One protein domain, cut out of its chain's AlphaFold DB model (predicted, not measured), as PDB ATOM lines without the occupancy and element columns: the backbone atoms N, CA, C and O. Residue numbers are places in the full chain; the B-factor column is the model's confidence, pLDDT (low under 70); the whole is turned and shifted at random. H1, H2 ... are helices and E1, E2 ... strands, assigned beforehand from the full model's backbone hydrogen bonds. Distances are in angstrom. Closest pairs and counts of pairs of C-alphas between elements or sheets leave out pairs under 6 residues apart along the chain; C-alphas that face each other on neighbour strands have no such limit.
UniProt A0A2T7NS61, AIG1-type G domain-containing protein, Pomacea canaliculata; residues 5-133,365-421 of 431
ATOM      1  N   PHE A   5      -8.746  51.497 -32.618       71.31
ATOM      2  CA  PHE A   5      -8.629  51.363 -31.161       71.31
ATOM      3  C   PHE A   5      -7.169  51.441 -30.735       71.31
ATOM      4  O   PHE A   5      -6.302  51.011 -31.487       71.31
ATOM      5  N   LYS A   6      -6.889  51.980 -29.547       75.88
ATOM      6  CA  LYS A   6      -5.557  51.964 -28.932       75.88
ATOM      7  C   LYS A   6      -5.613  51.098 -27.687       75.88
ATOM      8  O   LYS A   6      -6.221  51.517 -26.707       75.88
ATOM      9  N   VAL A   7      -5.016  49.910 -27.715       79.06
ATOM     10  CA  VAL A   7      -4.905  49.061 -26.519       79.06
ATOM     11  C   VAL A   7      -3.625  49.435 -25.784       79.06
ATOM     12  O   VAL A   7      -2.539  49.382 -26.355       79.06
ATOM     13  N   ILE A   8      -3.766  49.847 -24.528       79.44
ATOM     14  CA  ILE A   8      -2.689  50.335 -23.673       79.44
ATOM     15  C   ILE A   8      -2.539  49.361 -22.509       79.44
ATOM     16  O   ILE A   8      -3.423  49.279 -21.655       79.44
ATOM     17  N   GLU A   9      -1.427  48.632 -22.458       82.62
ATOM     18  CA  GLU A   9      -1.087  47.828 -21.280       82.62
ATOM     19  C   GLU A   9      -0.371  48.699 -20.246       82.62
ATOM     20  O   GLU A   9       0.610  49.378 -20.568       82.62
ATOM     21  N   THR A  10      -0.857  48.685 -19.001       79.50
ATOM     22  CA  THR A  10      -0.172  49.351 -17.890       79.50
ATOM     23  C   THR A  10       0.900  48.458 -17.273       79.50
ATOM     24  O   THR A  10       0.741  47.232 -17.228       79.50
ATOM     25  N   PRO A  11       2.002  49.050 -16.777       73.25
ATOM     26  CA  PRO A  11       3.048  48.281 -16.124       73.25
ATOM     27  C   PRO A  11       2.521  47.552 -14.885       73.25
ATOM     28  O   PRO A  11       1.621  48.026 -14.187       73.25
ATOM     29  N   ASP A  12       3.144  46.412 -14.573       72.25
ATOM     30  CA  ASP A  12       3.046  45.843 -13.234       72.25
ATOM     31  C   ASP A  12       3.683  46.845 -12.276       72.25
ATOM     32  O   ASP A  12       4.896  47.037 -12.280       72.25
ATOM     33  N   VAL A  13       2.864  47.491 -11.457       61.50
ATOM     34  CA  VAL A  13       3.366  48.276 -10.338       61.50
ATOM     35  C   VAL A  13       3.758  47.261  -9.260       61.50
ATOM     36  O   VAL A  13       2.940  46.855  -8.431       61.50
ATOM     37  N   SER A  14       4.978  46.728  -9.373       52.62
ATOM     38  CA  SER A  14       5.579  45.843  -8.376       52.62
ATOM     39  C   SER A  14       5.639  46.608  -7.059       52.62
ATOM     40  O   SER A  14       6.287  47.640  -6.984       52.62
ATOM     41  N   ASN A  15       4.913  46.112  -6.055       51.78
ATOM     42  CA  ASN A  15       4.610  46.768  -4.779       51.78
ATOM     43  C   ASN A  15       3.566  47.897  -4.836       51.78
ATOM     44  O   ASN A  15       3.774  48.994  -4.330       51.78
ATOM     45  N   LEU A  16       2.335  47.566  -5.237       53.59
ATOM     46  CA  LEU A  16       1.133  48.263  -4.744       53.59
ATOM     47  C   LEU A  16       0.903  48.033  -3.229       53.59
ATOM     48  O   LEU A  16      -0.236  47.892  -2.782       53.59
ATOM     49  N   THR A  17       1.965  48.015  -2.417       53.47
ATOM     50  CA  THR A  17       1.857  48.109  -0.960       53.47
ATOM     51  C   THR A  17       1.217  49.455  -0.636       53.47
ATOM     52  O   THR A  17       1.510  50.464  -1.274       53.47
ATOM     53  N   LEU A  18       0.266  49.448   0.298       52.69
ATOM     54  CA  LEU A  18      -0.839  50.407   0.446       52.69
ATOM     55  C   LEU A  18      -0.498  51.917   0.516       52.69
ATOM     56  O   LEU A  18      -1.434  52.712   0.518       52.69
ATOM     57  N   GLU A  19       0.773  52.336   0.530       55.81
ATOM     58  CA  GLU A  19       1.189  53.732   0.760       55.81
ATOM     59  C   GLU A  19       2.408  54.210  -0.066       55.81
ATOM     60  O   GLU A  19       3.071  55.175   0.307       55.81
ATOM     61  N   ASP A  20       2.729  53.584  -1.201       70.81
ATOM     62  CA  ASP A  20       3.845  54.055  -2.044       70.81
ATOM     63  C   ASP A  20       3.467  55.249  -2.953       70.81
ATOM     64  O   ASP A  20       2.720  55.104  -3.921       70.81
ATOM     65  N   LYS A  21       4.012  56.440  -2.691       75.19
ATOM     66  CA  LYS A  21       3.781  57.635  -3.522       75.19
ATOM     67  C   LYS A  21       4.205  57.436  -4.988       75.19
ATOM     68  O   LYS A  21       3.548  57.988  -5.869       75.19
ATOM     69  N   ALA A  22       5.246  56.644  -5.261       75.50
ATOM     70  CA  ALA A  22       5.697  56.376  -6.627       75.50
ATOM     71  C   ALA A  22       4.646  55.585  -7.420       75.50
ATOM     72  O   ALA A  22       4.349  55.925  -8.567       75.50
ATOM     73  N   ALA A  23       4.011  54.600  -6.780       76.50
ATOM     74  CA  ALA A  23       2.886  53.866  -7.350       76.50
ATOM     75  C   ALA A  23       1.684  54.780  -7.650       76.50
ATOM     76  O   ALA A  23       1.088  54.674  -8.722       76.50
ATOM     77  N   ASP A  24       1.339  55.705  -6.748       83.94
ATOM     78  CA  ASP A  24       0.250  56.666  -6.992       83.94
ATOM     79  C   ASP A  24       0.572  57.610  -8.152       83.94
ATOM     80  O   ASP A  24      -0.297  57.898  -8.974       83.94
ATOM     81  N   ASP A  25       1.809  58.099  -8.230       82.50
ATOM     82  CA  ASP A  25       2.238  58.988  -9.305       82.50
ATOM     83  C   ASP A  25       2.273  58.263 -10.659       82.50
ATOM     84  O   ASP A  25       1.920  58.865 -11.671       82.50
ATOM     85  N   GLU A  26       2.595  56.966 -10.699       80.81
ATOM     86  CA  GLU A  26       2.456  56.163 -11.918       80.81
ATOM     87  C   GLU A  26       0.990  55.933 -12.298       80.81
ATOM     88  O   GLU A  26       0.624  56.157 -13.452       80.81
ATOM     89  N   ILE A  27       0.128  55.573 -11.339       84.56
ATOM     90  CA  ILE A  27      -1.310  55.403 -11.594       84.56
ATOM     91  C   ILE A  27      -1.916  56.704 -12.137       84.56
ATOM     92  O   ILE A  27      -2.702  56.661 -13.081       84.56
ATOM     93  N   LYS A  28      -1.539  57.877 -11.606       86.12
ATOM     94  CA  LYS A  28      -2.039  59.177 -12.097       86.12
ATOM     95  C   LYS A  28      -1.760  59.394 -13.581       86.12
ATOM     96  O   LYS A  28      -2.647  59.889 -14.278       86.12
ATOM     97  N   LYS A  29      -0.589  58.981 -14.081       82.75
ATOM     98  CA  LYS A  29      -0.244  59.101 -15.509       82.75
ATOM     99  C   LYS A  29      -1.217  58.332 -16.396       82.75
ATOM    100  O   LYS A  29      -1.395  58.688 -17.554       82.75
ATOM    101  N   TRP A  30      -1.889  57.304 -15.877       84.94
ATOM    102  CA  TRP A  30      -2.865  56.553 -16.665       84.94
ATOM    103  C   TRP A  30      -4.119  57.372 -17.005       84.94
ATOM    104  O   TRP A  30      -4.786  57.072 -17.994       84.94
ATOM    105  N   SER A  31      -4.423  58.424 -16.234       83.12
ATOM    106  CA  SER A  31      -5.510  59.358 -16.559       83.12
ATOM    107  C   SER A  31      -5.198  60.236 -17.775       83.12
ATOM    108  O   SER A  31      -6.114  60.584 -18.515       83.12
ATOM    109  N   GLU A  32      -3.916  60.522 -18.035       81.94
ATOM    110  CA  GLU A  32      -3.460  61.322 -19.182       81.94
ATOM    111  C   GLU A  32      -3.756  60.628 -20.518       81.94
ATOM    112  O   GLU A  32      -3.879  61.283 -21.551       81.94
ATOM    113  N   PHE A  33      -3.918  59.299 -20.507       78.12
ATOM    114  CA  PHE A  33      -4.331  58.564 -21.697       78.12
ATOM    115  C   PHE A  33      -5.772  58.861 -22.104       78.12
ATOM    116  O   PHE A  33      -6.080  58.697 -23.283       78.12
ATOM    117  N   ASP A  34      -6.630  59.289 -21.172       83.38
ATOM    118  CA  ASP A  34      -8.071  59.470 -21.374       83.38
ATOM    119  C   ASP A  34      -8.719  58.247 -22.064       83.38
ATOM    120  O   ASP A  34      -9.159  58.340 -23.214       83.38
ATOM    121  N   PRO A  35      -8.701  57.056 -21.423       88.31
ATOM    122  CA  PRO A  35      -9.275  55.853 -21.998       88.31
ATOM    123  C   PRO A  35     -10.791  55.982 -22.169       88.31
ATOM    124  O   PRO A  35     -11.487  56.525 -21.306       88.31
ATOM    125  N   ASP A  36     -11.317  55.419 -23.255       87.75
ATOM    126  CA  ASP A  36     -12.757  55.233 -23.432       87.75
ATOM    127  C   ASP A  36     -13.249  54.001 -22.653       87.75
ATOM    128  O   ASP A  36     -14.375  53.997 -22.165       87.75
ATOM    129  N   LEU A  37     -12.403  52.975 -22.501       91.19
ATOM    130  CA  LEU A  37     -12.697  51.741 -21.770       91.19
ATOM    131  C   LEU A  37     -11.512  51.338 -20.882       91.19
ATOM    132  O   LEU A  37     -10.355  51.420 -21.289       91.19
ATOM    133  N   ILE A  38     -11.806  50.863 -19.680       93.44
ATOM    134  CA  ILE A  38     -10.864  50.289 -18.723       93.44
ATOM    135  C   ILE A  38     -11.239  48.819 -18.545       93.44
ATOM    136  O   ILE A  38     -12.299  48.512 -18.002       93.44
ATOM    137  N   LEU A  39     -10.369  47.913 -18.986       92.88
ATOM    138  CA  LEU A  39     -10.528  46.476 -18.782       92.88
ATOM    139  C   LEU A  39      -9.684  46.030 -17.592       92.88
ATOM    140  O   LEU A  39      -8.455  46.048 -17.655       92.88
ATOM    141  N   LEU A  40     -10.342  45.613 -16.513       93.50
ATOM    142  CA  LEU A  40      -9.682  45.028 -15.352       93.50
ATOM    143  C   LEU A  40      -9.477  43.523 -15.571       93.50
ATOM    144  O   LEU A  40     -10.432  42.751 -15.526       93.50
ATOM    145  N   ALA A  41      -8.233  43.116 -15.802       91.19
ATOM    146  CA  ALA A  41      -7.807  41.733 -15.908       91.19
ATOM    147  C   ALA A  41      -7.902  41.031 -14.546       91.19
ATOM    148  O   ALA A  41      -7.310  41.480 -13.560       91.19
ATOM    149  N   ILE A  42      -8.629  39.916 -14.509       91.06
ATOM    150  CA  ILE A  42      -8.788  39.050 -13.338       91.06
ATOM    151  C   ILE A  42      -8.626  37.608 -13.802       91.06
ATOM    152  O   ILE A  42      -9.257  37.186 -14.766       91.06
ATOM    153  N   ARG A  43      -7.799  36.823 -13.116       90.12
ATOM    154  CA  ARG A  43      -7.702  35.390 -13.403       90.12
ATOM    155  C   ARG A  43      -8.973  34.689 -12.949       90.12
ATOM    156  O   ARG A  43      -9.390  34.881 -11.812       90.12
ATOM    157  N   CYS A  44      -9.556  33.850 -13.797       88.44
ATOM    158  CA  CYS A  44     -10.705  33.033 -13.400       88.44
ATOM    159  C   CYS A  44     -10.311  31.642 -12.870       88.44
ATOM    160  O   CYS A  44     -11.119  30.988 -12.223       88.44
ATOM    161  N   ASP A  45      -9.054  31.216 -13.053       85.69
ATOM    162  CA  ASP A  45      -8.541  29.925 -12.567       85.69
ATOM    163  C   ASP A  45      -8.139  29.922 -11.079       85.69
ATOM    164  O   ASP A  45      -7.748  28.891 -10.530       85.69
ATOM    165  N   VAL A  46      -8.236  31.075 -10.410       87.00
ATOM    166  CA  VAL A  46      -7.933  31.257  -8.986       87.00
ATOM    167  C   VAL A  46      -8.962  32.176  -8.327       87.00
ATOM    168  O   VAL A  46      -9.631  32.965  -8.988       87.00
ATOM    169  N   ARG A  47      -9.094  32.087  -6.998       87.62
ATOM    170  CA  ARG A  47     -10.013  32.954  -6.245       87.62
ATOM    171  C   ARG A  47      -9.487  34.383  -6.177       87.62
ATOM    172  O   ARG A  47      -8.347  34.580  -5.766       87.62
ATOM    173  N   TYR A  48     -10.362  35.346  -6.461       89.94
ATOM    174  CA  TYR A  48     -10.084  36.767  -6.280       89.94
ATOM    175  C   TYR A  48      -9.815  37.089  -4.809       89.94
ATOM    176  O   TYR A  48     -10.610  36.768  -3.922       89.94
ATOM    177  N   THR A  49      -8.674  37.706  -4.541       90.00
ATOM    178  CA  THR A  49      -8.147  37.898  -3.191       90.00
ATOM    179  C   THR A  49      -8.418  39.301  -2.655       90.00
ATOM    180  O   THR A  49      -8.640  40.264  -3.391       90.00
ATOM    181  N   GLN A  50      -8.331  39.440  -1.329       87.94
ATOM    182  CA  GLN A  50      -8.430  40.743  -0.675       87.94
ATOM    183  C   GLN A  50      -7.327  41.705  -1.138       87.94
ATOM    184  O   GLN A  50      -7.569  42.903  -1.235       87.94
ATOM    185  N   GLU A  51      -6.130  41.199  -1.434       85.69
ATOM    186  CA  GLU A  51      -5.014  42.001  -1.940       85.69
ATOM    187  C   GLU A  51      -5.342  42.618  -3.306       85.69
ATOM    188  O   GLU A  51      -5.219  43.832  -3.481       85.69
ATOM    189  N   GLU A  52      -5.866  41.817  -4.235       88.12
ATOM    190  CA  GLU A  52      -6.306  42.287  -5.554       88.12
ATOM    191  C   GLU A  52      -7.423  43.339  -5.436       88.12
ATOM    192  O   GLU A  52      -7.402  44.361  -6.127       88.12
ATOM    193  N   TYR A  53      -8.341  43.169  -4.478       91.50
ATOM    194  CA  TYR A  53      -9.379  44.161  -4.196       91.50
ATOM    195  C   TYR A  53      -8.832  45.479  -3.624       91.50
ATOM    196  O   TYR A  53      -9.316  46.562  -3.968       91.50
ATOM    197  N   GLN A  54      -7.809  45.435  -2.767       88.31
ATOM    198  CA  GLN A  54      -7.161  46.657  -2.275       88.31
ATOM    199  C   GLN A  54      -6.428  47.402  -3.395       88.31
ATOM    200  O   GLN A  54      -6.517  48.632  -3.466       88.31
ATOM    201  N   ILE A  55      -5.778  46.669  -4.302       86.94
ATOM    202  CA  ILE A  55      -5.164  47.210  -5.521       86.94
ATOM    203  C   ILE A  55      -6.214  47.933  -6.370       86.94
ATOM    204  O   ILE A  55      -6.033  49.105  -6.714       86.94
ATOM    205  N   TYR A  56      -7.346  47.281  -6.639       90.56
ATOM    206  CA  TYR A  56      -8.455  47.878  -7.379       90.56
ATOM    207  C   TYR A  56      -8.961  49.175  -6.725       90.56
ATOM    208  O   TYR A  56      -9.059  50.217  -7.378       90.56
ATOM    209  N   LYS A  57      -9.209  49.160  -5.408       91.00
ATOM    210  CA  LYS A  57      -9.662  50.352  -4.672       91.00
ATOM    211  C   LYS A  57      -8.657  51.493  -4.709       91.00
ATOM    212  O   LYS A  57      -9.064  52.654  -4.753       91.00
ATOM    213  N   ARG A  58      -7.359  51.192  -4.683       88.19
ATOM    214  CA  ARG A  58      -6.308  52.203  -4.804       88.19
ATOM    215  C   ARG A  58      -6.338  52.861  -6.177       88.19
ATOM    216  O   ARG A  58      -6.407  54.084  -6.241       88.19
ATOM    217  N   ILE A  59      -6.369  52.066  -7.247       88.44
ATOM    218  CA  ILE A  59      -6.495  52.563  -8.625       88.44
ATOM    219  C   ILE A  59      -7.729  53.464  -8.745       88.44
ATOM    220  O   ILE A  59      -7.618  54.607  -9.188       88.44
ATOM    221  N   LYS A  60      -8.886  52.992  -8.260       91.56
ATOM    222  CA  LYS A  60     -10.146  53.748  -8.247       91.56
ATOM    223  C   LYS A  60     -10.038  55.066  -7.477       91.56
ATOM    224  O   LYS A  60     -10.557  56.084  -7.926       91.56
ATOM    225  N   ARG A  61      -9.343  55.080  -6.335       91.19
ATOM    226  CA  ARG A  61      -9.120  56.289  -5.530       91.19
ATOM    227  C   ARG A  61      -8.228  57.299  -6.251       91.19
ATOM    228  O   ARG A  61      -8.581  58.472  -6.308       91.19
ATOM    229  N   VAL A  62      -7.093  56.852  -6.792       90.38
ATOM    230  CA  VAL A  62      -6.097  57.722  -7.440       90.38
ATOM    231  C   VAL A  62      -6.637  58.305  -8.749       90.38
ATOM    232  O   VAL A  62      -6.520  59.508  -8.976       90.38
ATOM    233  N   LEU A  63      -7.283  57.477  -9.576       90.38
ATOM    234  CA  LEU A  63      -7.898  57.904 -10.839       90.38
ATOM    235  C   LEU A  63      -9.252  58.600 -10.660       90.38
ATOM    236  O   LEU A  63      -9.719  59.250 -11.589       90.38
ATOM    237  N   ARG A  64      -9.837  58.523  -9.458       93.06
ATOM    238  CA  ARG A  64     -11.194  58.954  -9.085       93.06
ATOM    239  C   ARG A  64     -12.283  58.016  -9.611       93.06
ATOM    240  O   ARG A  64     -12.333  57.649 -10.780       93.06
ATOM    241  N   GLU A  65     -13.241  57.704  -8.746       91.44
ATOM    242  CA  GLU A  65     -14.355  56.790  -9.033       91.44
ATOM    243  C   GLU A  65     -15.200  57.221 -10.240       91.44
ATOM    244  O   GLU A  65     -15.516  56.414 -11.110       91.44
ATOM    245  N   GLN A  66     -15.476  58.524 -10.354       89.44
ATOM    246  CA  GLN A  66     -16.220  59.115 -11.473       89.44
ATOM    247  C   GLN A  66     -15.500  58.964 -12.823       89.44
ATOM    248  O   GLN A  66     -16.127  59.067 -13.876       89.44
ATOM    249  N   PHE A  67     -14.186  58.736 -12.808       89.94
ATOM    250  CA  PHE A  67     -13.417  58.435 -14.006       89.94
ATOM    251  C   PHE A  67     -13.445  56.935 -14.313       89.94
ATOM    252  O   PHE A  67     -13.713  56.554 -15.452       89.94
ATOM    253  N   VAL A  68     -13.222  56.091 -13.302       91.44
ATOM    254  CA  VAL A  68     -13.075  54.640 -13.482       91.44
ATOM    255  C   VAL A  68     -14.408  53.946 -13.760       91.44
ATOM    256  O   VAL A  68     -14.550  53.303 -14.796       91.44
ATOM    257  N   CYS A  69     -15.403  54.091 -12.881       91.88
ATOM    258  CA  CYS A  69     -16.628  53.285 -12.929       91.88
ATOM    259  C   CYS A  69     -17.434  53.433 -14.232       91.88
ATOM    260  O   CYS A  69     -17.926  52.427 -14.735       91.88
ATOM    261  N   PRO A  70     -17.560  54.625 -14.856       91.31
ATOM    262  CA  PRO A  70     -18.285  54.738 -16.123       91.31
ATOM    263  C   PRO A  70     -17.633  54.015 -17.305       91.31
ATOM    264  O   PRO A  70     -18.313  53.815 -18.310       91.31
ATOM    265  N   ARG A  71     -16.344  53.675 -17.186       92.62
ATOM    266  CA  ARG A  71     -15.497  53.081 -18.228       92.62
ATOM    267  C   ARG A  71     -15.100  51.638 -17.905       92.62
ATOM    268  O   ARG A  71     -14.335  51.060 -18.661       92.62
ATOM    269  N   LEU A  72     -15.528  51.082 -16.774       94.81
ATOM    270  CA  LEU A  72     -15.014  49.812 -16.268       94.81
ATOM    271  C   LEU A  72     -15.750  48.610 -16.875       94.81
ATOM    272  O   LEU A  72     -16.971  48.532 -16.801       94.81
ATOM    273  N   ALA A  73     -14.984  47.637 -17.360       95.75
ATOM    274  CA  ALA A  73     -15.426  46.272 -17.627       95.75
ATOM    275  C   ALA A  73     -14.369  45.268 -17.123       95.75
ATOM    276  O   ALA A  73     -13.210  45.626 -16.895       95.75
ATOM    277  N   VAL A  74     -14.756  44.008 -16.919       95.00
ATOM    278  CA  VAL A  74     -13.863  42.951 -16.408       95.00
ATOM    279  C   VAL A  74     -13.400  42.035 -17.542       95.00
ATOM    280  O   VAL A  74     -14.197  41.544 -18.336       95.00
ATOM    281  N   ALA A  75     -12.100  41.777 -17.612       92.88
ATOM    282  CA  ALA A  75     -11.505  40.796 -18.509       92.88
ATOM    283  C   ALA A  75     -11.075  39.571 -17.694       92.88
ATOM    284  O   ALA A  75     -10.031  39.587 -17.040       92.88
ATOM    285  N   PHE A  76     -11.869  38.504 -17.724       92.62
ATOM    286  CA  PHE A  76     -11.471  37.238 -17.125       92.62
ATOM    287  C   PHE A  76     -10.435  36.548 -18.006       92.62
ATOM    288  O   PHE A  76     -10.670  36.322 -19.188       92.62
ATOM    289  N   THR A  77      -9.281  36.224 -17.442       88.19
ATOM    290  CA  THR A  77      -8.172  35.565 -18.142       88.19
ATOM    291  C   THR A  77      -8.064  34.112 -17.695       88.19
ATOM    292  O   THR A  77      -8.488  33.776 -16.586       88.19
ATOM    293  N   PHE A  78      -7.468  33.261 -18.534       85.38
ATOM    294  CA  PHE A  78      -7.349  31.811 -18.306       85.38
ATOM    295  C   PHE A  78      -8.695  31.066 -18.315       85.38
ATOM    296  O   PHE A  78      -8.882  30.118 -17.553       85.38
ATOM    297  N   GLY A  79      -9.630  31.487 -19.175       83.81
ATOM    298  CA  GLY A  79     -10.939  30.844 -19.336       83.81
ATOM    299  C   GLY A  79     -10.861  29.360 -19.704       83.81
ATOM    300  O   GLY A  79     -11.691  28.574 -19.257       83.81
ATOM    301  N   ASP A  80      -9.805  28.961 -20.417       84.00
ATOM    302  CA  ASP A  80      -9.480  27.576 -20.783       84.00
ATOM    303  C   ASP A  80      -9.279  26.648 -19.575       84.00
ATOM    304  O   ASP A  80      -9.359  25.428 -19.703       84.00
ATOM    305  N   ARG A  81      -9.021  27.212 -18.391       84.75
ATOM    306  CA  ARG A  81      -8.755  26.455 -17.161       84.75
ATOM    307  C   ARG A  81      -9.974  26.306 -16.260       84.75
ATOM    308  O   ARG A  81      -9.862  25.713 -15.186       84.75
ATOM    309  N   LEU A  82     -11.118  26.852 -16.663       82.44
ATOM    310  CA  LEU A  82     -12.364  26.672 -15.937       82.44
ATOM    311  C   LEU A  82     -12.929  25.269 -16.175       82.44
ATOM    312  O   LEU A  82     -12.961  24.770 -17.297       82.44
ATOM    313  N   ASN A  83     -13.418  24.641 -15.106       77.50
ATOM    314  CA  ASN A  83     -14.095  23.341 -15.198       77.50
ATOM    315  C   ASN A  83     -15.565  23.476 -15.636       77.50
ATOM    316  O   ASN A  83     -16.168  22.505 -16.094       77.50
ATOM    317  N   THR A  84     -16.153  24.660 -15.459       81.88
ATOM    318  CA  THR A  84     -17.531  25.013 -15.823       81.88
ATOM    319  C   THR A  84     -17.547  26.321 -16.615       81.88
ATOM    320  O   THR A  84     -16.508  26.944 -16.812       81.88
ATOM    321  N   ASN A  85     -18.716  26.761 -17.084       83.69
ATOM    322  CA  ASN A  85     -18.827  28.103 -17.660       83.69
ATOM    323  C   ASN A  85     -18.591  29.179 -16.579       83.69
ATOM    324  O   ASN A  85     -18.727  28.922 -15.377       83.69
ATOM    325  N   ILE A  86     -18.230  30.386 -17.017       84.44
ATOM    326  CA  ILE A  86     -17.958  31.503 -16.107       84.44
ATOM    327  C   ILE A  86     -19.221  31.913 -15.340       84.44
ATOM    328  O   ILE A  86     -19.139  32.285 -14.176       84.44
ATOM    329  N   GLU A  87     -20.401  31.815 -15.952       87.00
ATOM    330  CA  GLU A  87     -21.667  32.221 -15.344       87.00
ATOM    331  C   GLU A  87     -22.000  31.406 -14.086       87.00
ATOM    332  O   GLU A  87     -22.616  31.931 -13.158       87.00
ATOM    333  N   ASP A  88     -21.596  30.137 -14.040       85.75
ATOM    334  CA  ASP A  88     -21.760  29.257 -12.888       85.75
ATOM    335  C   ASP A  88     -20.776  29.611 -11.766       85.75
ATOM    336  O   ASP A  88     -21.194  29.707 -10.609       85.75
ATOM    337  N   GLU A  89     -19.516  29.901 -12.097       84.06
ATOM    338  CA  GLU A  89     -18.506  30.364 -11.131       84.06
ATOM    339  C   GLU A  89     -18.917  31.702 -10.491       84.06
ATOM    340  O   GLU A  89     -18.810  31.893  -9.273       84.06
ATOM    341  N   LEU A  90     -19.492  32.604 -11.294       87.25
ATOM    342  CA  LEU A  90     -19.952  33.924 -10.859       87.25
ATOM    343  C   LEU A  90     -21.126  33.888  -9.865       87.25
ATOM    344  O   LEU A  90     -21.368  34.879  -9.180       87.25
ATOM    345  N   LYS A  91     -21.836  32.761  -9.712       85.56
ATOM    346  CA  LYS A  91     -22.933  32.633  -8.727       85.56
ATOM    347  C   LYS A  91     -22.442  32.544  -7.284       85.56
ATOM    348  O   LYS A  91     -23.213  32.826  -6.368       85.56
ATOM    349  N   SER A  92     -21.197  32.123  -7.072       84.88
ATOM    350  CA  SER A  92     -20.629  31.855  -5.742       84.88
ATOM    351  C   SER A  92     -19.359  32.653  -5.442       84.88
ATOM    352  O   SER A  92     -18.527  32.223  -4.640       84.88
ATOM    353  N   VAL A  93     -19.199  33.816  -6.075       88.69
ATOM    354  CA  VAL A  93     -18.043  34.694  -5.858       88.69
ATOM    355  C   VAL A  93     -18.063  35.351  -4.480       88.69
ATOM    356  O   VAL A  93     -19.102  35.484  -3.831       88.69
ATOM    357  N   ASN A  94     -16.887  35.768  -4.020       91.19
ATOM    358  CA  ASN A  94     -16.752  36.510  -2.776       91.19
ATOM    359  C   ASN A  94     -17.309  37.945  -2.897       91.19
ATOM    360  O   ASN A  94     -17.410  38.479  -4.008       91.19
ATOM    361  N   PRO A  95     -17.650  38.595  -1.765       93.75
ATOM    362  CA  PRO A  95     -18.195  39.953  -1.762       93.75
ATOM    363  C   PRO A  95     -17.314  40.973  -2.490       93.75
ATOM    364  O   PRO A  95     -17.834  41.885  -3.127       93.75
ATOM    365  N   GLU A  96     -15.990  40.808  -2.435       94.44
ATOM    366  CA  GLU A  96     -15.033  41.701  -3.084       94.44
ATOM    367  C   GLU A  96     -15.133  41.668  -4.614       94.44
ATOM    368  O   GLU A  96     -15.141  42.720  -5.251       94.44
ATOM    369  N   LEU A  97     -15.227  40.481  -5.221       93.81
ATOM    370  CA  LEU A  97     -15.402  40.363  -6.670       93.81
ATOM    371  C   LEU A  97     -16.813  40.796  -7.091       93.81
ATOM    372  O   LEU A  97     -16.980  41.419  -8.139       93.81
ATOM    373  N   GLN A  98     -17.822  40.530  -6.255       94.88
ATOM    374  CA  GLN A  98     -19.190  40.978  -6.509       94.88
ATOM    375  C   GLN A  98     -19.301  42.511  -6.560       94.88
ATOM    376  O   GLN A  98     -20.038  43.044  -7.392       94.88
ATOM    377  N   ASP A  99     -18.565  43.218  -5.700       95.06
ATOM    378  CA  ASP A  99     -18.468  44.681  -5.714       95.06
ATOM    379  C   ASP A  99     -17.884  45.184  -7.045       95.06
ATOM    380  O   ASP A  99     -18.516  45.972  -7.748       95.06
ATOM    381  N   VAL A 100     -16.745  44.622  -7.468       95.44
ATOM    382  CA  VAL A 100     -16.099  44.952  -8.753       95.44
ATOM    383  C   VAL A 100     -17.040  44.718  -9.939       95.44
ATOM    384  O   VAL A 100     -17.170  45.583 -10.804       95.44
ATOM    385  N   LEU A 101     -17.736  43.577  -9.983       94.94
ATOM    386  CA  LEU A 101     -18.684  43.249 -11.056       94.94
ATOM    387  C   LEU A 101     -19.898  44.184 -11.074       94.94
ATOM    388  O   LEU A 101     -20.424  44.502 -12.144       94.94
ATOM    389  N   THR A 102     -20.342  44.634  -9.902       94.50
ATOM    390  CA  THR A 102     -21.437  45.602  -9.775       94.50
ATOM    391  C   THR A 102     -21.013  46.963 -10.322       94.50
ATOM    392  O   THR A 102     -21.741  47.553 -11.122       94.50
ATOM    393  N   GLU A 103     -19.812  47.428  -9.976       94.44
ATOM    394  CA  GLU A 103     -19.240  48.675 -10.502       94.44
ATOM    395  C   GLU A 103     -18.980  48.603 -12.013       94.44
ATOM    396  O   GLU A 103     -19.227  49.576 -12.725       94.44
ATOM    397  N   ALA A 104     -18.580  47.431 -12.513       93.19
ATOM    398  CA  ALA A 104     -18.431  47.125 -13.935       93.19
ATOM    399  C   ALA A 104     -19.769  46.869 -14.659       93.19
ATOM    400  O   ALA A 104     -19.777  46.468 -15.819       93.19
ATOM    401  N   ARG A 105     -20.922  47.043 -13.994       94.50
ATOM    402  CA  ARG A 105     -22.269  46.850 -14.574       94.50
ATOM    403  C   ARG A 105     -22.471  45.473 -15.216       94.50
ATOM    404  O   ARG A 105     -23.179  45.356 -16.215       94.50
ATOM    405  N   GLN A 106     -21.845  44.438 -14.655       93.00
ATOM    406  CA  GLN A 106     -21.843  43.077 -15.203       93.00
ATOM    407  C   GLN A 106     -21.276  42.988 -16.635       93.00
ATOM    408  O   GLN A 106     -21.521  42.014 -17.347       93.00
ATOM    409  N   GLN A 107     -20.508  43.989 -17.075       94.75
ATOM    410  CA  GLN A 107     -19.786  43.957 -18.340       94.75
ATOM    411  C   GLN A 107     -18.488  43.187 -18.134       94.75
ATOM    412  O   GLN A 107     -17.550  43.669 -17.497       94.75
ATOM    413  N   TYR A 108     -18.442  41.969 -18.664       94.19
ATOM    414  CA  TYR A 108     -17.231  41.167 -18.666       94.19
ATOM    415  C   TYR A 108     -17.064  40.358 -19.949       94.19
ATOM    416  O   TYR A 108     -18.032  40.018 -20.637       94.19
ATOM    417  N   VAL A 109     -15.819  40.021 -20.254       91.69
ATOM    418  CA  VAL A 109     -15.413  39.103 -21.324       91.69
ATOM    419  C   VAL A 109     -14.483  38.048 -20.730       91.69
ATOM    420  O   VAL A 109     -13.777  38.335 -19.767       91.69
ATOM    421  N   VAL A 110     -14.512  36.831 -21.265       89.31
ATOM    422  CA  VAL A 110     -13.623  35.744 -20.847       89.31
ATOM    423  C   VAL A 110     -12.681  35.451 -21.997       89.31
ATOM    424  O   VAL A 110     -13.138  35.241 -23.110       89.31
ATOM    425  N   PHE A 111     -11.384  35.443 -21.728       85.38
ATOM    426  CA  PHE A 111     -10.357  35.106 -22.698       85.38
ATOM    427  C   PHE A 111      -9.768  33.739 -22.388       85.38
ATOM    428  O   PHE A 111      -9.287  33.501 -21.272       85.38
ATOM    429  N   SER A 112      -9.743  32.884 -23.405       81.44
ATOM    430  CA  SER A 112      -9.090  31.581 -23.359       81.44
ATOM    431  C   SER A 112      -7.949  31.552 -24.369       81.44
ATOM    432  O   SER A 112      -8.083  32.043 -25.489       81.44
ATOM    433  N   ILE A 113      -6.812  30.961 -23.996       69.56
ATOM    434  CA  ILE A 113      -5.633  30.900 -24.883       69.56
ATOM    435  C   ILE A 113      -5.940  30.092 -26.159       69.56
ATOM    436  O   ILE A 113      -5.416  30.389 -27.230       69.56
ATOM    437  N   GLU A 114      -6.820  29.098 -26.046       65.62
ATOM    438  CA  GLU A 114      -7.216  28.195 -27.132       65.62
ATOM    439  C   GLU A 114      -8.501  28.637 -27.860       65.62
ATOM    440  O   GLU A 114      -9.110  27.837 -28.574       65.62
ATOM    441  N   ASP A 115      -8.939  29.893 -27.694       70.94
ATOM    442  CA  ASP A 115     -10.147  30.380 -28.361       70.94
ATOM    443  C   ASP A 115     -10.035  30.247 -29.888       70.94
ATOM    444  O   ASP A 115      -9.076  30.702 -30.522       70.94
ATOM    445  N   GLN A 116     -11.061  29.644 -30.493       70.62
ATOM    446  CA  GLN A 116     -11.218  29.635 -31.944       70.62
ATOM    447  C   GLN A 116     -11.434  31.061 -32.462       70.62
ATOM    448  O   GLN A 116     -11.984  31.907 -31.760       70.62
ATOM    449  N   GLU A 117     -11.053  31.319 -33.714       65.62
ATOM    450  CA  GLU A 117     -11.093  32.666 -34.302       65.62
ATOM    451  C   GLU A 117     -12.490  33.314 -34.237       65.62
ATOM    452  O   GLU A 117     -12.609  34.490 -33.908       65.62
ATOM    453  N   GLU A 118     -13.560  32.526 -34.414       67.38
ATOM    454  CA  GLU A 118     -14.950  32.989 -34.265       67.38
ATOM    455  C   GLU A 118     -15.260  33.486 -32.837       67.38
ATOM    456  O   GLU A 118     -16.006  34.447 -32.646       67.38
ATOM    457  N   ASN A 119     -14.684  32.853 -31.809       75.31
ATOM    458  CA  ASN A 119     -14.848  33.300 -30.425       75.31
ATOM    459  C   ASN A 119     -14.051  34.577 -30.159       75.31
ATOM    460  O   ASN A 119     -14.562  35.466 -29.479       75.31
ATOM    461  N   LYS A 120     -12.853  34.717 -30.741       72.81
ATOM    462  CA  LYS A 120     -12.075  35.960 -30.652       72.81
ATOM    463  C   LYS A 120     -12.823  37.140 -31.282       72.81
ATOM    464  O   LYS A 120     -12.928  38.190 -30.649       72.81
ATOM    465  N   GLU A 121     -13.462  36.938 -32.439       71.56
ATOM    466  CA  GLU A 121     -14.335  37.937 -33.077       71.56
ATOM    467  C   GLU A 121     -15.498  38.346 -32.171       71.56
ATOM    468  O   GLU A 121     -15.755  39.537 -31.974       71.56
ATOM    469  N   LYS A 122     -16.183  37.366 -31.567       78.75
ATOM    470  CA  LYS A 122     -17.277  37.619 -30.616       78.75
ATOM    471  C   LYS A 122     -16.794  38.385 -29.388       78.75
ATOM    472  O   LYS A 122     -17.467  39.323 -28.961       78.75
ATOM    473  N   HIS A 123     -15.647  38.013 -28.823       83.06
ATOM    474  CA  HIS A 123     -15.048  38.693 -27.675       83.06
ATOM    475  C   HIS A 123     -14.690  40.136 -28.018       83.06
ATOM    476  O   HIS A 123     -15.060  41.045 -27.276       83.06
ATOM    477  N   PHE A 124     -14.050  40.357 -29.164       78.56
ATOM    478  CA  PHE A 124     -13.711  41.690 -29.639       78.56
ATOM    479  C   PHE A 124     -14.960  42.545 -29.860       78.56
ATOM    480  O   PHE A 124     -15.049  43.635 -29.299       78.56
ATOM    481  N   SER A 125     -15.974  42.027 -30.562       80.19
ATOM    482  CA  SER A 125     -17.257  42.719 -30.747       80.19
ATOM    483  C   SER A 125     -17.903  43.090 -29.411       80.19
ATOM    484  O   SER A 125     -18.344  44.223 -29.236       80.19
ATOM    485  N   LYS A 126     -17.904  42.169 -28.438       86.25
ATOM    486  CA  LYS A 126     -18.448  42.407 -27.094       86.25
ATOM    487  C   LYS A 126     -17.715  43.541 -26.366       86.25
ATOM    488  O   LYS A 126     -18.346  44.336 -25.680       86.25
ATOM    489  N   ILE A 127     -16.395  43.637 -26.526       86.25
ATOM    490  CA  ILE A 127     -15.583  44.719 -25.948       86.25
ATOM    491  C   ILE A 127     -15.932  46.061 -26.584       86.25
ATOM    492  O   ILE A 127     -16.014  47.061 -25.872       86.25
ATOM    493  N   LEU A 128     -16.174  46.092 -27.898       81.88
ATOM    494  CA  LEU A 128     -16.584  47.319 -28.583       81.88
ATOM    495  C   LEU A 128     -17.929  47.837 -28.065       81.88
ATOM    496  O   LEU A 128     -18.079  49.046 -27.893       81.88
ATOM    497  N   ASP A 129     -18.858  46.938 -27.738       85.44
ATOM    498  CA  ASP A 129     -20.159  47.284 -27.153       85.44
ATOM    499  C   ASP A 129     -20.045  47.876 -25.735       85.44
ATOM    500  O   ASP A 129     -20.955  48.567 -25.270       85.44
ATOM    501  N   PHE A 130     -18.936  47.629 -25.026       88.62
ATOM    502  CA  PHE A 130     -18.689  48.219 -23.706       88.62
ATOM    503  C   PHE A 130     -18.219  49.671 -23.785       88.62
ATOM    504  O   PHE A 130     -18.356  50.412 -22.810       88.62
ATOM    505  N   VAL A 131     -17.664  50.088 -24.925       82.06
ATOM    506  CA  VAL A 131     -17.097  51.424 -25.097       82.06
ATOM    507  C   VAL A 131     -18.225  52.467 -25.069       82.06
ATOM    508  O   VAL A 131     -19.076  52.473 -25.961       82.06
ATOM    509  N   PRO A 132     -18.240  53.405 -24.104       69.44
ATOM    510  CA  PRO A 132     -19.278  54.423 -24.032       69.44
ATOM    511  C   PRO A 132     -19.294  55.301 -25.295       69.44
ATOM    512  O   PRO A 132     -18.258  55.803 -25.756       69.44
ATOM    513  N   GLU A 133     -20.483  55.531 -25.856       63.44
ATOM    514  CA  GLU A 133     -20.677  56.537 -26.903       63.44
ATOM    515  C   GLU A 133     -20.469  57.937 -26.301       63.44
ATOM    516  O   GLU A 133     -21.122  58.313 -25.318       63.44
ATOM    517  N   ILE A 365      -1.730  57.916 -34.587       65.06
ATOM    518  CA  ILE A 365      -2.778  58.212 -35.551       65.06
ATOM    519  C   ILE A 365      -3.719  59.242 -34.929       65.06
ATOM    520  O   ILE A 365      -4.284  59.002 -33.859       65.06
ATOM    521  N   GLU A 366      -3.924  60.367 -35.612       59.50
ATOM    522  CA  GLU A 366      -4.900  61.377 -35.203       59.50
ATOM    523  C   GLU A 366      -6.327  60.931 -35.563       59.50
ATOM    524  O   GLU A 366      -6.624  60.563 -36.700       59.50
ATOM    525  N   GLY A 367      -7.257  60.980 -34.609       59.84
ATOM    526  CA  GLY A 367      -8.672  60.694 -34.863       59.84
ATOM    527  C   GLY A 367      -9.433  60.251 -33.617       59.84
ATOM    528  O   GLY A 367      -8.875  60.200 -32.521       59.84
ATOM    529  N   GLU A 368     -10.716  59.900 -33.777       59.19
ATOM    530  CA  GLU A 368     -11.488  59.214 -32.731       59.19
ATOM    531  C   GLU A 368     -10.998  57.771 -32.578       59.19
ATOM    532  O   GLU A 368     -11.626  56.809 -33.025       59.19
ATOM    533  N   VAL A 369      -9.826  57.635 -31.961       69.56
ATOM    534  CA  VAL A 369      -9.277  56.353 -31.552       69.56
ATOM    535  C   VAL A 369      -9.887  55.989 -30.216       69.56
ATOM    536  O   VAL A 369      -9.725  56.726 -29.245       69.56
ATOM    537  N   LYS A 370     -10.586  54.860 -30.161       78.25
ATOM    538  CA  LYS A 370     -11.129  54.349 -28.909       78.25
ATOM    539  C   LYS A 370     -10.022  53.710 -28.087       78.25
ATOM    540  O   LYS A 370      -9.408  52.730 -28.502       78.25
ATOM    541  N   LYS A 371      -9.731  54.271 -26.924       82.44
ATOM    542  CA  LYS A 371      -8.601  53.844 -26.097       82.44
ATOM    543  C   LYS A 371      -9.063  52.836 -25.049       82.44
ATOM    544  O   LYS A 371      -9.951  53.133 -24.254       82.44
ATOM    545  N   ILE A 372      -8.447  51.660 -25.045       86.25
ATOM    546  CA  ILE A 372      -8.689  50.581 -24.088       86.25
ATOM    547  C   ILE A 372      -7.471  50.494 -23.174       86.25
ATOM    548  O   ILE A 372      -6.372  50.211 -23.637       86.25
ATOM    549  N   LEU A 373      -7.658  50.721 -21.879       87.81
ATOM    550  CA  LEU A 373      -6.610  50.585 -20.871       87.81
ATOM    551  C   LEU A 373      -6.745  49.231 -20.167       87.81
ATOM    552  O   LEU A 373      -7.767  48.971 -19.535       87.81
ATOM    553  N   LEU A 374      -5.721  48.383 -20.257       86.75
ATOM    554  CA  LEU A 374      -5.664  47.107 -19.543       86.75
ATOM    555  C   LEU A 374      -5.070  47.333 -18.154       86.75
ATOM    556  O   LEU A 374      -3.908  47.713 -18.031       86.75
ATOM    557  N   LEU A 375      -5.866  47.086 -17.117       87.44
ATOM    558  CA  LEU A 375      -5.482  47.199 -15.711       87.44
ATOM    559  C   LEU A 375      -5.540  45.843 -15.031       87.44
ATOM    560  O   LEU A 375      -6.274  44.962 -15.447       87.44
ATOM    561  N   GLY A 376      -4.800  45.675 -13.945       81.19
ATOM    562  CA  GLY A 376      -4.876  44.466 -13.140       81.19
ATOM    563  C   GLY A 376      -3.627  44.262 -12.295       81.19
ATOM    564  O   GLY A 376      -2.558  44.780 -12.643       81.19
ATOM    565  N   PRO A 377      -3.737  43.497 -11.202       76.94
ATOM    566  CA  PRO A 377      -2.609  43.179 -10.335       76.94
ATOM    567  C   PRO A 377      -1.506  42.413 -11.095       76.94
ATOM    568  O   PRO A 377      -1.746  41.915 -12.206       76.94
ATOM    569  N   PRO A 378      -0.283  42.304 -10.548       75.94
ATOM    570  CA  PRO A 378       0.756  41.469 -11.141       75.94
ATOM    571  C   PRO A 378       0.244  40.050 -11.408       75.94
ATOM    572  O   PRO A 378      -0.462  39.473 -10.586       75.94
ATOM    573  N   LYS A 379       0.591  39.480 -12.568       77.38
ATOM    574  CA  LYS A 379       0.178  38.122 -12.995       77.38
ATOM    575  C   LYS A 379      -1.335  37.903 -13.189       77.38
ATOM    576  O   LYS A 379      -1.739  36.767 -13.444       77.38
ATOM    577  N   SER A 380      -2.149  38.961 -13.182       81.38
ATOM    578  CA  SER A 380      -3.591  38.917 -13.506       81.38
ATOM    579  C   SER A 380      -3.923  38.497 -14.943       81.38
ATOM    580  O   SER A 380      -5.085  38.281 -15.275       81.38
ATOM    581  N   GLY A 381      -2.912  38.395 -15.807       81.88
ATOM    582  CA  GLY A 381      -3.088  38.067 -17.217       81.88
ATOM    583  C   GLY A 381      -3.363  39.276 -18.113       81.88
ATOM    584  O   GLY A 381      -3.937  39.088 -19.176       81.88
ATOM    585  N   LYS A 382      -2.951  40.500 -17.734       84.44
ATOM    586  CA  LYS A 382      -3.029  41.691 -18.610       84.44
ATOM    587  C   LYS A 382      -2.476  41.420 -20.011       84.44
ATOM    588  O   LYS A 382      -3.210  41.589 -20.976       84.44
ATOM    589  N   SER A 383      -1.245  40.914 -20.103       80.50
ATOM    590  CA  SER A 383      -0.588  40.619 -21.380       80.50
ATOM    591  C   SER A 383      -1.355  39.561 -22.179       80.50
ATOM    592  O   SER A 383      -1.704  39.799 -23.325       80.50
ATOM    593  N   SER A 384      -1.743  38.446 -21.548       79.06
ATOM    594  CA  SER A 384      -2.540  37.399 -22.209       79.06
ATOM    595  C   SER A 384      -3.937  37.871 -22.628       79.06
ATOM    596  O   SER A 384      -4.444  37.449 -23.659       79.06
ATOM    597  N   GLY A 385      -4.570  38.747 -21.844       79.81
ATOM    598  CA  GLY A 385      -5.849  39.364 -22.194       79.81
ATOM    599  C   GLY A 385      -5.692  40.340 -23.357       79.81
ATOM    600  O   GLY A 385      -6.497  40.326 -24.278       79.81
ATOM    601  N   GLY A 386      -4.618  41.131 -23.366       78.50
ATOM    602  CA  GLY A 386      -4.239  41.966 -24.500       78.50
ATOM    603  C   GLY A 386      -3.997  41.142 -25.764       78.50
ATOM    604  O   GLY A 386      -4.545  41.468 -26.810       78.50
ATOM    605  N   ASP A 387      -3.253  40.041 -25.665       77.25
ATOM    606  CA  ASP A 387      -3.002  39.127 -26.783       77.25
ATOM    607  C   ASP A 387      -4.298  38.524 -27.319       77.25
ATOM    608  O   ASP A 387      -4.469  38.404 -28.530       77.25
ATOM    609  N   ALA A 388      -5.234  38.187 -26.431       78.06
ATOM    610  CA  ALA A 388      -6.542  37.675 -26.813       78.06
ATOM    611  C   ALA A 388      -7.409  38.743 -27.503       78.06
ATOM    612  O   ALA A 388      -8.072  38.427 -28.486       78.06
ATOM    613  N   ILE A 389      -7.354  40.007 -27.058       75.81
ATOM    614  CA  ILE A 389      -7.997  41.142 -27.750       75.81
ATOM    615  C   ILE A 389      -7.411  41.318 -29.146       75.81
ATOM    616  O   ILE A 389      -8.135  41.636 -30.078       75.81
ATOM    617  N   VAL A 390      -6.100  41.137 -29.281       72.94
ATOM    618  CA  VAL A 390      -5.358  41.363 -30.523       72.94
ATOM    619  C   VAL A 390      -5.386  40.142 -31.454       72.94
ATOM    620  O   VAL A 390      -5.108  40.256 -32.646       72.94
ATOM    621  N   GLY A 391      -5.716  38.970 -30.921       68.94
ATOM    622  CA  GLY A 391      -5.779  37.695 -31.630       68.94
ATOM    623  C   GLY A 391      -4.429  37.016 -31.886       68.94
ATOM    624  O   GLY A 391      -4.402  35.952 -32.510       68.94
ATOM    625  N   ARG A 392      -3.315  37.585 -31.402       65.00
ATOM    626  CA  ARG A 392      -1.940  37.082 -31.588       65.00
ATOM    627  C   ARG A 392      -1.020  37.519 -30.434       65.00
ATOM    628  O   ARG A 392      -1.312  38.535 -29.811       65.00
ATOM    629  N   PRO A 393       0.089  36.799 -30.168       67.81
ATOM    630  CA  PRO A 393       0.993  37.124 -29.069       67.81
ATOM    631  C   PRO A 393       1.840  38.351 -29.406       67.81
ATOM    632  O   PRO A 393       2.716  38.297 -30.273       67.81
ATOM    633  N   VAL A 394       1.582  39.464 -28.731       67.56
ATOM    634  CA  VAL A 394       2.342  40.701 -28.905       67.56
ATOM    635  C   VAL A 394       2.665  41.426 -27.604       67.56
ATOM    636  O   VAL A 394       3.631  42.188 -27.558       67.56
ATOM    637  N   PHE A 395       1.919  41.166 -26.537       69.94
ATOM    638  CA  PHE A 395       2.266  41.572 -25.188       69.94
ATOM    639  C   PHE A 395       3.183  40.500 -24.583       69.94
ATOM    640  O   PHE A 395       2.764  39.399 -24.234       69.94
ATOM    641  N   GLN A 396       4.483  40.788 -24.488       61.47
ATOM    642  CA  GLN A 396       5.450  39.825 -23.957       61.47
ATOM    643  C   GLN A 396       5.293  39.682 -22.431       61.47
ATOM    644  O   GLN A 396       5.713  40.535 -21.647       61.47
ATOM    645  N   ALA A 397       4.683  38.578 -21.993       51.12
ATOM    646  CA  ALA A 397       4.504  38.281 -20.578       51.12
ATOM    647  C   ALA A 397       5.862  38.112 -19.867       51.12
ATOM    648  O   ALA A 397       6.662  37.246 -20.213       51.12
ATOM    649  N   GLY A 398       6.109  38.918 -18.830       46.22
ATOM    650  CA  GLY A 398       7.281  38.773 -17.958       46.22
ATOM    651  C   GLY A 398       8.600  39.336 -18.499       46.22
ATOM    652  O   GLY A 398       9.607  39.222 -17.808       46.22
ATOM    653  N   THR A 399       8.618  39.969 -19.675       40.44
ATOM    654  CA  THR A 399       9.802  40.693 -20.161       40.44
ATOM    655  C   THR A 399       9.804  42.129 -19.649       40.44
ATOM    656  O   THR A 399       8.814  42.851 -19.776       40.44
ATOM    657  N   GLU A 400      10.930  42.558 -19.092       44.84
ATOM    658  CA  GLU A 400      11.174  43.935 -18.667       44.84
ATOM    659  C   GLU A 400      11.405  44.816 -19.901       44.84
ATOM    660  O   GLU A 400      12.524  44.984 -20.383       44.84
ATOM    661  N   THR A 401      10.334  45.362 -20.473       40.91
ATOM    662  CA  THR A 401      10.471  46.389 -21.507       40.91
ATOM    663  C   THR A 401      10.876  47.703 -20.842       40.91
ATOM    664  O   THR A 401      10.212  48.179 -19.927       40.91
ATOM    665  N   VAL A 402      11.989  48.291 -21.290       40.62
ATOM    666  CA  VAL A 402      12.535  49.566 -20.776       40.62
ATOM    667  C   VAL A 402      11.898  50.780 -21.476       40.62
ATOM    668  O   VAL A 402      12.060  51.918 -21.040       40.62
ATOM    669  N   ARG A 403      11.157  50.571 -22.577       49.19
ATOM    670  CA  ARG A 403      10.558  51.643 -23.393       49.19
ATOM    671  C   ARG A 403       9.106  51.358 -23.757       49.19
ATOM    672  O   ARG A 403       8.709  50.201 -23.864       49.19
ATOM    673  N   THR A 404       8.336  52.429 -23.970       54.69
ATOM    674  CA  THR A 404       6.992  52.322 -24.550       54.69
ATOM    675  C   THR A 404       7.125  51.935 -26.019       54.69
ATOM    676  O   THR A 404       7.804  52.636 -26.763       54.69
ATOM    677  N   VAL A 405       6.493  50.841 -26.440       56.12
ATOM    678  CA  VAL A 405       6.479  50.402 -27.843       56.12
ATOM    679  C   VAL A 405       5.070  50.582 -28.381       56.12
ATOM    680  O   VAL A 405       4.129  50.042 -27.802       56.12
ATOM    681  N   SER A 406       4.925  51.340 -29.471       60.38
ATOM    682  CA  SER A 406       3.656  51.458 -30.193       60.38
ATOM    683  C   SER A 406       3.780  50.926 -31.615       60.38
ATOM    684  O   SER A 406       4.692  51.326 -32.334       60.38
ATOM    685  N   TYR A 407       2.860  50.053 -32.020       61.53
ATOM    686  CA  TYR A 407       2.733  49.562 -33.397       61.53
ATOM    687  C   TYR A 407       1.254  49.347 -33.737       61.53
ATOM    688  O   TYR A 407       0.390  49.377 -32.862       61.53
ATOM    689  N   ILE A 408       0.944  49.160 -35.016       65.06
ATOM    690  CA  ILE A 408      -0.431  48.990 -35.502       65.06
ATOM    691  C   ILE A 408      -0.626  47.555 -36.004       65.06
ATOM    692  O   ILE A 408       0.304  46.921 -36.498       65.06
ATOM    693  N   THR A 409      -1.830  47.013 -35.855       61.91
ATOM    694  CA  THR A 409      -2.215  45.675 -36.311       61.91
ATOM    695  C   THR A 409      -3.667  45.634 -36.766       61.91
ATOM    696  O   THR A 409      -4.446  46.533 -36.458       61.91
ATOM    697  N   TYR A 410      -4.031  44.583 -37.494       64.75
ATOM    698  CA  TYR A 410      -5.398  44.285 -37.896       64.75
ATOM    699  C   TYR A 410      -5.984  43.191 -37.003       64.75
ATOM    700  O   TYR A 410      -5.334  42.173 -36.785       64.75
ATOM    701  N   VAL A 411      -7.187  43.424 -36.488       65.12
ATOM    702  CA  VAL A 411      -7.924  42.559 -35.565       65.12
ATOM    703  C   VAL A 411      -9.384  42.571 -36.008       65.12
ATOM    704  O   VAL A 411     -10.011  43.623 -35.948       65.12
ATOM    705  N   HIS A 412      -9.925  41.441 -36.470       67.69
ATOM    706  CA  HIS A 412     -11.361  41.272 -36.767       67.69
ATOM    707  C   HIS A 412     -11.981  42.443 -37.554       67.69
ATOM    708  O   HIS A 412     -12.849  43.175 -37.076       67.69
ATOM    709  N   ASP A 413     -11.445  42.686 -38.750       61.72
ATOM    710  CA  ASP A 413     -11.828  43.783 -39.644       61.72
ATOM    711  C   ASP A 413     -11.634  45.209 -39.107       61.72
ATOM    712  O   ASP A 413     -12.113  46.188 -39.683       61.72
ATOM    713  N   THR A 414     -10.860  45.353 -38.037       64.19
ATOM    714  CA  THR A 414     -10.643  46.606 -37.321       64.19
ATOM    715  C   THR A 414      -9.150  46.834 -37.124       64.19
ATOM    716  O   THR A 414      -8.398  45.914 -36.816       64.19
ATOM    717  N   TRP A 415      -8.671  48.063 -37.311       65.81
ATOM    718  CA  TRP A 415      -7.265  48.357 -37.021       65.81
ATOM    719  C   TRP A 415      -7.103  48.757 -35.562       65.81
ATOM    720  O   TRP A 415      -7.905  49.510 -35.009       65.81
ATOM    721  N   CYS A 416      -6.045  48.250 -34.950       70.25
ATOM    722  CA  CYS A 416      -5.704  48.450 -33.558       70.25
ATOM    723  C   CYS A 416      -4.278  48.997 -33.482       70.25
ATOM    724  O   CYS A 416      -3.336  48.349 -33.930       70.25
ATOM    725  N   GLN A 417      -4.106  50.182 -32.910       72.56
ATOM    726  CA  GLN A 417      -2.823  50.613 -32.376       72.56
ATOM    727  C   GLN A 417      -2.630  49.919 -31.026       72.56
ATOM    728  O   GLN A 417      -3.541  49.851 -30.207       72.56
ATOM    729  N   ILE A 418      -1.456  49.370 -30.778       69.06
ATOM    730  CA  ILE A 418      -1.121  48.747 -29.502       69.06
ATOM    731  C   ILE A 418       0.043  49.521 -28.933       69.06
ATOM    732  O   ILE A 418       1.034  49.727 -29.628       69.06
ATOM    733  N   SER A 419      -0.095  49.948 -27.684       70.69
ATOM    734  CA  SER A 419       0.931  50.651 -26.928       70.69
ATOM    735  C   SER A 419       1.245  49.866 -25.661       70.69
ATOM    736  O   SER A 419       0.415  49.745 -24.763       70.69
ATOM    737  N   ILE A 420       2.461  49.343 -25.578       66.81
ATOM    738  CA  ILE A 420       2.948  48.580 -24.427       66.81
ATOM    739  C   ILE A 420       3.872  49.499 -23.641       66.81
ATOM    740  O   ILE A 420       4.898  49.915 -24.183       66.81
ATOM    741  N   ARG A 421       3.524  49.861 -22.399       65.06
ATOM    742  CA  ARG A 421       4.399  50.688 -21.552       65.06
ATOM    743  C   ARG A 421       5.463  49.856 -20.840       65.06
ATOM    744  O   ARG A 421       5.221  48.732 -20.414       65.06
TER     745      ARG A 421
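Overview. This is residues 5 to 133 and 365 to 421 of the 431 residues of the protein "AIG1-type G domain-containing protein" of Pomacea canaliculata (UniProt A0A2T7NS61). A seven-stranded sheet, curled like part of a barrel, wraps round helix H7, with H6 packed against H7 at the E4 end of the curl. Outside the curl, H5 packs along E3, H3 grazes the sheet with its residues 67 to 71, and H1 meets H2 at a steep angle away from the sheet; the E6 and E7 hairpin makes the end of the sheet opposite to E4. The printed part has 186 residues with seven named helices and seven named strands, in the order E1 H1 E2 H2 H3 E3 H4 H5 E4 H6 E5 H7 E6 E7. The sheet's order is E4 E3 E2 E5 E1 E7 E6, mixed, and the class is mixed, helices and strands. The whole is compact, with a radius of gyration of the C-alphas of 15.5 A and a rounded outline of 41 by 39 by 35 A.

Along the chain. Find C-alpha 5 at (-8.629, 51.363, -31.161), where E1 begins and runs to residue 9. H1 is residues 21 to 32, 17.6 A long, and E2 is residues 37 to 43, 19.0 A. Look next at C-alpha 50, at (-8.430, 40.743, -0.675): from there H2 runs 20.0 A to residue 63. H3 is residues 65 to 71, E3 residues 72 to 77, H4 residues 86 to 92, H5 residues 95 to 103 and E4 residues 108 to 111. H6, residues 117 to 130, measures 20.3 A. After the cut come E5, residues 369 to 375, 18.7 A, and H7, residues 382 to 390, 12.1 A. E6 is residues 405 to 411, 18.1 A, and E7 is residues 414 to 420, 18.8 A, ending at C-alpha 420, (2.948, 48.580, -24.427).

Arrangement. Start with the sheet, which is strongly twisted; E4 and E6 are its edge strands. E4 and E3 are parallel, with N 109 and O 74 at 2.9 A; E3 and E2 are parallel, with N 75 and O 40 at 2.8 A. E2 and E5 are parallel, with N 39 and O 373 at 2.9 A; E5 and E1 are parallel, with N 8 and O 372 at 2.8 A. E1 and E7 are parallel, with N 7 and O 417 at 2.9 A. E6 and E7 form an antiparallel hairpin, with N 409 and O 416 at 2.8 A. E2, H2 H3, E3 and E3, H4 H5, E4 are strand-helix-strand units, parallel neighbour strands with helices between them; E1, H1, E2 is a split one, with E5 between its strands. Their crossovers are right-handed. H6 and H7 are on the same face of the sheet, giving two layers. The two touch, through residues 120 to 124 of H6, about perpendicular at 75 degrees, with C-alphas 124 and 389 closest at 6.0 A. H5 is on the sheet over E3 and E2, at a height of 10.3 A. H3 only grazes the sheet. H2 and H5 only just touch, only at their ends, with 3 pairs of C-alphas within 8 A, the closest Tyr 53 and Glu 96 at 6.3 A. H1 touches H2 at a steep tilt of 58 degrees, C-alphas 28 and 63 being closest at 6.1 A. H4 and H5 are near each other. Every O i to N i+4 pair is within hydrogen-bond range in H2, H5, H6 and H7; the counts are 5 of 8 in H1, 1 of 3 in H3 and 1 of 3 in H4, beside O i to N i+3 counts of 2 of 4 in H3 and 3 of 4 in H4.

Size, cuts and confidence. The two C-alphas farthest apart, Ser 92 and Glu 366, are 44.6 A apart. Residues 134 to 364 are cut out, and C-alphas 133 and 365 are 19.9 A apart across the cut. The links E1 to H1 and H7 to E6 are long. Mean pLDDT of the printed part is 78.9; 46 residues are under 70, among them residues 13 to 19 and 391 to 415.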